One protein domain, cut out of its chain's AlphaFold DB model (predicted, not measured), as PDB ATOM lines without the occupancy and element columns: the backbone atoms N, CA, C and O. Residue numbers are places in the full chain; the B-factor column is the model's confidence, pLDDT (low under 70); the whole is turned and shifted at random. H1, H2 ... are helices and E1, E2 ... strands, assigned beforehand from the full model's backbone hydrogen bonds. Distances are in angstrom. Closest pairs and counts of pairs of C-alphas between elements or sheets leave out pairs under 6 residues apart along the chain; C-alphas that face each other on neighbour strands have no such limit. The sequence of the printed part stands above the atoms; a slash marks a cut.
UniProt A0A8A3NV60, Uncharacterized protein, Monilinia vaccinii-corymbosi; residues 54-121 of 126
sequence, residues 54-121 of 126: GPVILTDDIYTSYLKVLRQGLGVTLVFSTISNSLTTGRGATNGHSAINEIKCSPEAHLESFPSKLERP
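This is residues 54 to 121 of the 126 residues of an uncharacterized protein of Monilinia vaccinii-corymbosi (UniProt A0A8A3NV60). This part has little regular structure: a short ladder of two strands, E1 and E2, with a loop bearing the small helix H1 towards one end and a long unnamed stretch, residues 89 to 121, that loops out and trails to the other end. Of 68 printed residues, 16 are in named elements, in the order E1, H1, E2; the class is mixed and the sheet antiparallel. It is only just loose, close to extended, with a radius of gyration of the C-alphas of 16.0 A, and flat, spanning 53 by 27 by 15 A.

E1, residues 58 to 61, begins with C-alpha 58 at (147.315, 149.404, 96.239). H1, residues 66 to 73, is 10.3 A long. E2, residues 85 to 88, ends with C-alpha 88 at (151.188, 147.300, 94.005).

E1 and E2 are antiparallel neighbours at 151 degrees; N 61 and O 85 are within hydrogen-bond range at 2.8 A. In H1 every O i to N i+4 pair is within range.

The C-alphas farthest apart, of Gly 75 and Pro 121, are 53.2 A apart. The printed part has no cut. The link H1 to E2 is long; residues 74 to 79 stand free. pLDDT is under 70 in 22 residues, among them 96 to 104 and 115 to 121.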
ATOM      1  N   GLY A  54     143.457 136.902  91.505       88.75
ATOM      2  CA  GLY A  54     143.448 137.147  92.932       88.75
ATOM      3  C   GLY A  54     143.477 138.642  93.283       88.75
ATOM      4  O   GLY A  54     143.362 139.518  92.418       88.75
ATOM      5  N   PRO A  55     143.605 138.957  94.581       92.25
ATOM      6  CA  PRO A  55     143.587 140.328  95.078       92.25
ATOM      7  C   PRO A  55     144.793 141.149  94.618       92.25
ATOM      8  O   PRO A  55     145.939 140.748  94.808       92.25
ATOM      9  N   VAL A  56     144.525 142.356  94.118       93.62
ATOM     10  CA  VAL A  56     145.539 143.386  93.854       93.62
ATOM     11  C   VAL A  56     145.330 144.522  94.846       93.62
ATOM     12  O   VAL A  56     144.302 145.196  94.807       93.62
ATOM     13  N   ILE A  57     146.288 144.727  95.749       94.62
ATOM     14  CA  ILE A  57     146.215 145.785  96.766       94.62
ATOM     15  C   ILE A  57     147.091 146.956  96.332       94.62
ATOM     16  O   ILE A  57     148.247 146.758  95.972       94.62
ATOM     17  N   LEU A  58     146.553 148.171  96.410       95.06
ATOM     18  CA  LEU A  58     147.315 149.404  96.239       95.06
ATOM     19  C   LEU A  58     147.487 150.067  97.604       95.06
ATOM     20  O   LEU A  58     146.489 150.333  98.276       95.06
ATOM     21  N   THR A  59     148.725 150.338  98.005       94.44
ATOM     22  CA  THR A  59     149.017 151.080  99.239       94.44
ATOM     23  C   THR A  59     149.994 152.209  98.977       94.44
ATOM     24  O   THR A  59     150.819 152.135  98.068       94.44
ATOM     25  N   ASP A  60     149.923 153.252  99.794       91.38
ATOM     26  CA  ASP A  60     151.065 154.136  99.951       91.38
ATOM     27  C   ASP A  60     152.165 153.432 100.758       91.38
ATOM     28  O   ASP A  60     151.958 152.393 101.390       91.38
ATOM     29  N   ASP A  61     153.368 153.980 100.670       88.25
ATOM     30  CA  ASP A  61     154.475 153.620 101.534       88.25
ATOM     31  C   ASP A  61     155.193 154.890 101.968       88.25
ATOM     32  O   ASP A  61     155.490 155.801 101.178       88.25
ATOM     33  N   ILE A  62     155.445 154.952 103.263       85.88
ATOM     34  CA  ILE A  62     156.229 155.989 103.898       85.88
ATOM     35  C   ILE A  62     157.405 155.250 104.503       85.88
ATOM     36  O   ILE A  62     157.231 154.383 105.354       85.88
ATOM     37  N   TYR A  63     158.624 155.638 104.141       84.25
ATOM     38  CA  TYR A  63     159.835 154.972 104.628       84.25
ATOM     39  C   TYR A  63     160.169 155.280 106.102       84.25
ATOM     40  O   TYR A  63     161.327 155.355 106.511       84.25
ATOM     41  N   THR A  64     159.147 155.539 106.912       83.31
ATOM     42  CA  THR A  64     159.211 155.874 108.326       83.31
ATOM     43  C   THR A  64     158.128 155.091 109.054       83.31
ATOM     44  O   THR A  64     156.956 155.228 108.733       83.31
ATOM     45  N   SER A  65     158.514 154.343 110.091       86.00
ATOM     46  CA  SER A  65     157.580 153.558 110.916       86.00
ATOM     47  C   SER A  65     156.403 154.389 111.447       86.00
ATOM     48  O   SER A  65     156.624 155.522 111.914       86.00
ATOM     49  N   TYR A  66     155.211 153.790 111.532       86.44
ATOM     50  CA  TYR A  66     153.992 154.442 112.024       86.44
ATOM     51  C   TYR A  66     154.197 155.061 113.407       86.44
ATOM     52  O   TYR A  66     153.662 156.127 113.694       86.44
ATOM     53  N   LEU A  67     154.991 154.428 114.280       88.56
ATOM     54  CA  LEU A  67     155.200 154.918 115.642       88.56
ATOM     55  C   LEU A  67     155.950 156.255 115.659       88.56
ATOM     56  O   LEU A  67     155.658 157.113 116.495       88.56
ATOM     57  N   LYS A  68     156.911 156.444 114.748       86.19
ATOM     58  CA  LYS A  68     157.655 157.704 114.617       86.19
ATOM     59  C   LYS A  68     156.751 158.801 114.062       86.19
ATOM     60  O   LYS A  68     156.732 159.885 114.640       86.19
ATOM     61  N   VAL A  69     155.946 158.489 113.043       84.06
ATOM     62  CA  VAL A  69     154.929 159.408 112.498       84.06
ATOM     63  C   VAL A  69     153.926 159.812 113.582       84.06
ATOM     64  O   VAL A  69     153.700 160.994 113.821       84.06
ATOM     65  N   LEU A  70     153.386 158.837 114.313       85.69
ATOM     66  CA  LEU A  70     152.402 159.058 115.369       85.69
ATOM     67  C   LEU A  70     152.972 159.914 116.509       85.69
ATOM     68  O   LEU A  70     152.320 160.853 116.951       85.69
ATOM     69  N   ARG A  71     154.208 159.658 116.952       84.50
ATOM     70  CA  ARG A  71     154.873 160.490 117.973       84.50
ATOM     71  C   ARG A  71     155.128 161.923 117.508       84.50
ATOM     72  O   ARG A  71     155.089 162.822 118.337       84.50
ATOM     73  N   GLN A  72     155.408 162.128 116.223       78.94
ATOM     74  CA  GLN A  72     155.607 163.464 115.652       78.94
ATOM     75  C   GLN A  72     154.285 164.225 115.487       78.94
ATOM     76  O   GLN A  72     154.262 165.434 115.696       78.94
ATOM     77  N   GLY A  73     153.199 163.534 115.129       74.94
ATOM     78  CA  GLY A  73     151.884 164.141 114.898       74.94
ATOM     79  C   GLY A  73     151.081 164.437 116.170       74.94
ATOM     80  O   GLY A  73     150.237 165.333 116.171       74.94
ATOM     81  N   LEU A  74     151.332 163.722 117.269       71.69
ATOM     82  CA  LEU A  74     150.671 163.977 118.551       71.69
ATOM     83  C   LEU A  74     151.189 165.285 119.176       71.69
ATOM     84  O   LEU A  74     152.224 165.299 119.836       71.69
ATOM     85  N   GLY A  75     150.444 166.379 118.992       67.25
ATOM     86  CA  GLY A  75     150.721 167.683 119.615       67.25
ATOM     87  C   GLY A  75     150.990 168.836 118.643       67.25
ATOM     88  O   GLY A  75     151.310 169.935 119.091       67.25
ATOM     89  N   VAL A  76     150.843 168.613 117.336       71.00
ATOM     90  CA  VAL A  76     150.981 169.640 116.292       71.00
ATOM     91  C   VAL A  76     149.747 169.674 115.388       71.00
ATOM     92  O   VAL A  76     148.940 168.745 115.381       71.00
ATOM     93  N   THR A  77     149.582 170.760 114.627       68.75
ATOM     94  CA  THR A  77     148.566 170.866 113.566       68.75
ATOM     95  C   THR A  77     148.675 169.675 112.615       68.75
ATOM     96  O   THR A  77     149.785 169.263 112.293       68.75
ATOM     97  N   LEU A  78     147.540 169.135 112.157       63.34
ATOM     98  CA  LEU A  78     147.499 168.024 111.204       63.34
ATOM     99  C   LEU A  78     148.316 168.364 109.948       63.34
ATOM    100  O   LEU A  78     147.862 169.115 109.085       63.34
ATOM    101  N   VAL A  79     149.516 167.798 109.851       69.00
ATOM    102  CA  VAL A  79     150.317 167.782 108.629       69.00
ATOM    103  C   VAL A  79     150.293 166.351 108.121       69.00
ATOM    104  O   VAL A  79     150.714 165.432 108.822       69.00
ATOM    105  N   PHE A  80     149.770 166.153 106.916       72.62
ATOM    106  CA  PHE A  80     149.851 164.854 106.261       72.62
ATOM    107  C   PHE A  80     151.316 164.555 105.941       72.62
ATOM    108  O   PHE A  80     152.021 165.398 105.381       72.62
ATOM    109  N   SER A  81     151.785 163.366 106.320       75.44
ATOM    110  CA  SER A  81     153.112 162.904 105.928       75.44
ATOM    111  C   SER A  81     153.196 162.805 104.408       75.44
ATOM    112  O   SER A  81     152.257 162.372 103.744       75.44
ATOM    113  N   THR A  82     154.333 163.205 103.847       82.38
ATOM    114  CA  THR A  82     154.609 163.004 102.426       82.38
ATOM    115  C   THR A  82     154.748 161.514 102.134       82.38
ATOM    116  O   THR A  82     155.562 160.833 102.763       82.38
ATOM    117  N   ILE A  83     153.984 161.027 101.160       85.12
ATOM    118  CA  ILE A  83     154.078 159.653 100.667       85.12
ATOM    119  C   ILE A  83     155.418 159.483  99.943       85.12
ATOM    120  O   ILE A  83     155.784 160.315  99.111       85.12
ATOM    121  N   SER A  84     156.162 158.430 100.288       85.69
ATOM    122  CA  SER A  84     157.483 158.149  99.706       85.69
ATOM    123  C   SER A  84     157.383 157.293  98.446       85.69
ATOM    124  O   SER A  84     158.168 157.478  97.515       85.69
ATOM    125  N   ASN A  85     156.426 156.363  98.412       87.50
ATOM    126  CA  ASN A  85     156.191 155.479  97.278       87.50
ATOM    127  C   ASN A  85     154.733 155.004  97.218       87.50
ATOM    128  O   ASN A  85     153.970 155.181  98.164       87.50
ATOM    129  N   SER A  86     154.364 154.384  96.101       90.88
ATOM    130  CA  SER A  86     153.135 153.609  95.955       90.88
ATOM    131  C   SER A  86     153.503 152.158  95.669       90.88
ATOM    132  O   SER A  86     154.412 151.890  94.876       90.88
ATOM    133  N   LEU A  87     152.820 151.229  96.328       92.62
ATOM    134  CA  LEU A  87     153.049 149.798  96.204       92.62
ATOM    135  C   LEU A  87     151.850 149.127  95.537       92.62
ATOM    136  O   LEU A  87     150.704 149.326  95.941       92.62
ATOM    137  N   THR A  88     152.137 148.260  94.573       94.62
ATOM    138  CA  THR A  88     151.188 147.300  94.005       94.62
ATOM    139  C   THR A  88     151.499 145.937  94.605       94.62
ATOM    140  O   THR A  88     152.593 145.412  94.409       94.62
ATOM    141  N   THR A  89     150.567 145.383  95.377       93.06
ATOM    142  CA  THR A  89     150.707 144.094  96.078       93.06
ATOM    143  C   THR A  89     152.007 144.026  96.899       93.06
ATOM    144  O   THR A  89     152.730 143.035  96.913       93.06
ATOM    145  N   GLY A  90     152.339 145.132  97.578       90.94
ATOM    146  CA  GLY A  90     153.548 145.251  98.400       90.94
ATOM    147  C   GLY A  90     154.849 145.480  97.621       90.94
ATOM    148  O   GLY A  90     155.916 145.510  98.232       90.94
ATOM    149  N   ARG A  91     154.794 145.667  96.294       90.19
ATOM    150  CA  ARG A  91     155.966 145.978  95.464       90.19
ATOM    151  C   ARG A  91     155.909 147.381  94.890       90.19
ATOM    152  O   ARG A  91     154.903 147.797  94.327       90.19
ATOM    153  N   GLY A  92     157.036 148.075  94.941       87.88
ATOM    154  CA  GLY A  92     157.222 149.374  94.312       87.88
ATOM    155  C   GLY A  92     158.702 149.644  94.087       87.88
ATOM    156  O   GLY A  92     159.562 149.067  94.752       87.88
ATOM    157  N   ALA A  93     158.999 150.523  93.135       85.31
ATOM    158  CA  ALA A  93     160.363 150.923  92.809       85.31
ATOM    159  C   ALA A  93     160.572 152.396  93.167       85.31
ATOM    160  O   ALA A  93     159.709 153.232  92.920       85.31
ATOM    161  N   THR A  94     161.734 152.715  93.728       79.88
ATOM    162  CA  THR A  94     162.124 154.083  94.072       79.88
ATOM    163  C   THR A  94     163.532 154.356  93.571       79.88
ATOM    164  O   THR A  94     164.386 153.466  93.557       79.88
ATOM    165  N   ASN A  95     163.797 155.588  93.150       74.19
ATOM    166  CA  ASN A  95     165.157 156.023  92.889       74.19
ATOM    167  C   ASN A  95     165.861 156.175  94.245       74.19
ATOM    168  O   ASN A  95     165.486 157.015  95.053       74.19
ATOM    169  N   GLY A  96     166.913 155.393  94.503       65.31
ATOM    170  CA  GLY A  96     167.643 155.392  95.786       65.31
ATOM    171  C   GLY A  96     168.278 156.730  96.210       65.31
ATOM    172  O   GLY A  96     168.968 156.783  97.218       65.31
ATOM    173  N   HIS A  97     168.043 157.807  95.457       59.41
ATOM    174  CA  HIS A  97     168.362 159.191  95.807       59.41
ATOM    175  C   HIS A  97     167.280 159.864  96.674       59.41
ATOM    176  O   HIS A  97     167.564 160.872  97.312       59.41
ATOM    177  N   SER A  98     166.057 159.321  96.716       54.50
ATOM    178  CA  SER A  98     164.948 159.812  97.552       54.50
ATOM    179  C   SER A  98     164.876 159.129  98.926       54.50
ATOM    180  O   SER A  98     164.017 159.453  99.744       54.50
ATOM    181  N   ALA A  99     165.799 158.206  99.201       54.19
ATOM    182  CA  ALA A  99     165.975 157.591 100.505       54.19
ATOM    183  C   ALA A  99     166.619 158.593 101.474       54.19
ATOM    184  O   ALA A  99     167.815 158.866 101.422       54.19
ATOM    185  N   ILE A 100     165.818 159.142 102.382       54.12
ATOM    186  CA  ILE A 100     166.303 159.943 103.506       54.12
ATOM    187  C   ILE A 100     167.196 159.088 104.429       54.12
ATOM    188  O   ILE A 100     166.696 158.343 105.259       54.12
ATOM    189  N   ASN A 101     168.516 159.178 104.232       50.50
ATOM    190  CA  ASN A 101     169.677 158.820 105.078       50.50
ATOM    191  C   ASN A 101     169.723 157.521 105.925       50.50
ATOM    192  O   ASN A 101     170.772 157.252 106.504       50.50
ATOM    193  N   GLU A 102     168.695 156.675 105.978       55.88
ATOM    194  CA  GLU A 102     168.710 155.414 106.748       55.88
ATOM    195  C   GLU A 102     168.034 154.233 106.028       55.88
ATOM    196  O   GLU A 102     168.001 153.118 106.550       55.88
ATOM    197  N   ILE A 103     167.520 154.433 104.812       63.81
ATOM    198  CA  ILE A 103     166.833 153.378 104.058       63.81
ATOM    199  C   ILE A 103     167.845 152.660 103.175       63.81
ATOM    200  O   ILE A 103     168.420 153.239 102.253       63.81
ATOM    201  N   LYS A 104     168.060 151.371 103.446       68.38
ATOM    202  CA  LYS A 104     168.823 150.502 102.549       68.38
ATOM    203  C   LYS A 104     167.986 150.214 101.307       68.38
ATOM    204  O   LYS A 104     167.096 149.371 101.341       68.38
ATOM    205  N   CYS A 105     168.294 150.886 100.206       70.94
ATOM    206  CA  CYS A 105     167.753 150.523  98.903       70.94
ATOM    207  C   CYS A 105     168.473 149.280  98.370       70.94
ATOM    208  O   CYS A 105     169.699 149.270  98.257       70.94
ATOM    209  N   SER A 106     167.716 148.246  98.008       71.06
ATOM    210  CA  SER A 106     168.228 147.141  97.199       71.06
ATOM    211  C   SER A 106     168.082 147.482  95.711       71.06
ATOM    212  O   SER A 106     166.998 147.915  95.308       71.06
ATOM    213  N   PRO A 107     169.107 147.249  94.872       68.81
ATOM    214  CA  PRO A 107     169.020 147.486  93.428       68.81
ATOM    215  C   PRO A 107     168.044 146.536  92.704       68.81
ATOM    216  O   PRO A 107     167.748 146.737  91.532       68.81
ATOM    217  N   GLU A 108     167.521 145.525  93.399       69.69
ATOM    218  CA  GLU A 108     166.701 144.429  92.862       69.69
ATOM    219  C   GLU A 108     165.206 144.576  93.214       69.69
ATOM    220  O   GLU A 108     164.468 143.596  93.293       69.69
ATOM    221  N   ALA A 109     164.728 145.802  93.463       74.62
ATOM    222  CA  ALA A 109     163.300 146.039  93.677       74.62
ATOM    223  C   ALA A 109     162.530 145.838  92.358       74.62
ATOM    224  O   ALA A 109     162.519 146.702  91.481       74.62
ATOM    225  N   HIS A 110     161.899 144.672  92.211       78.62
ATOM    226  CA  HIS A 110     161.071 144.350  91.053       78.62
ATOM    227  C   HIS A 110     159.672 144.951  91.186       78.62
ATOM    228  O   HIS A 110     159.072 144.925  92.261       78.62
ATOM    229  N   LEU A 111     159.138 145.443  90.067       86.00
ATOM    230  CA  LEU A 111     157.724 145.788  89.964       86.00
ATOM    231  C   LEU A 111     156.861 144.531  90.070       86.00
ATOM    232  O   LEU A 111     157.306 143.424  89.755       86.00
ATOM    233  N   GLU A 112     155.614 144.722  90.494       87.44
ATOM    234  CA  GLU A 112     154.633 143.646  90.493       87.44
ATOM    235  C   GLU A 112     154.438 143.096  89.079       87.44
ATOM    236  O   GLU A 112     154.344 143.841  88.099       87.44
ATOM    237  N   SER A 113     154.409 141.771  88.981       86.62
ATOM    238  CA  SER A 113     154.218 141.050  87.732       86.62
ATOM    239  C   SER A 113     153.157 139.987  87.947       86.62
ATOM    240  O   SER A 113     153.296 139.125  88.813       86.62
ATOM    241  N   PHE A 114     152.101 140.049  87.142       82.00
ATOM    242  CA  PHE A 114     151.037 139.062  87.179       82.00
ATOM    243  C   PHE A 114     151.386 137.914  86.229       82.00
ATOM    244  O   PHE A 114     151.578 138.150  85.030       82.00
ATOM    245  N   PRO A 115     151.503 136.674  86.731       68.75
ATOM    246  CA  PRO A 115     151.781 135.529  85.881       68.75
ATOM    247  C   PRO A 115     150.623 135.307  84.905       68.75
ATOM    248  O   PRO A 115     149.454 135.378  85.270       68.75
ATOM    249  N   SER A 116     150.947 134.971  83.657       60.19
ATOM    250  CA  SER A 116     149.954 134.670  82.616       60.19
ATOM    251  C   SER A 116     149.229 133.331  82.814       60.19
ATOM    252  O   SER A 116     148.264 133.050  82.110       60.19
ATOM    253  N   LYS A 117     149.696 132.499  83.756       52.56
ATOM    254  CA  LYS A 117     149.169 131.168  84.083       52.56
ATOM    255  C   LYS A 117     149.048 130.992  85.597       52.56
ATOM    256  O   LYS A 117     149.886 130.341  86.216       52.56
ATOM    257  N   LEU A 118     148.015 131.570  86.196       52.72
ATOM    258  CA  LEU A 118     147.505 131.112  87.487       52.72
ATOM    259  C   LEU A 118     146.052 130.690  87.266       52.72
ATOM    260  O   LEU A 118     145.114 131.459  87.424       52.72
ATOM    261  N   GLU A 119     145.875 129.469  86.776       52.59
ATOM    262  CA  GLU A 119     144.551 128.898  86.562       52.59
ATOM    263  C   GLU A 119     144.083 128.338  87.907       52.59
ATOM    264  O   GLU A 119     144.403 127.202  88.250       52.59
ATOM    265  N   ARG A 120     143.358 129.136  88.702       58.22
ATOM    266  CA  ARG A 120     142.311 128.549  89.545       58.22
ATOM    267  C   ARG A 120     141.127 128.319  88.603       58.22
ATOM    268  O   ARG A 120     140.517 129.309  88.195       58.22
ATOM    269  N   PRO A 121     140.848 127.074  88.168       57.38
ATOM    270  CA  PRO A 121     139.670 126.804  87.360       57.38
ATOM    271  C   PRO A 121     138.455 127.222  88.180       57.38
ATOM    272  O   PRO A 121     138.357 126.876  89.355       57.38
TER     273      PRO A 121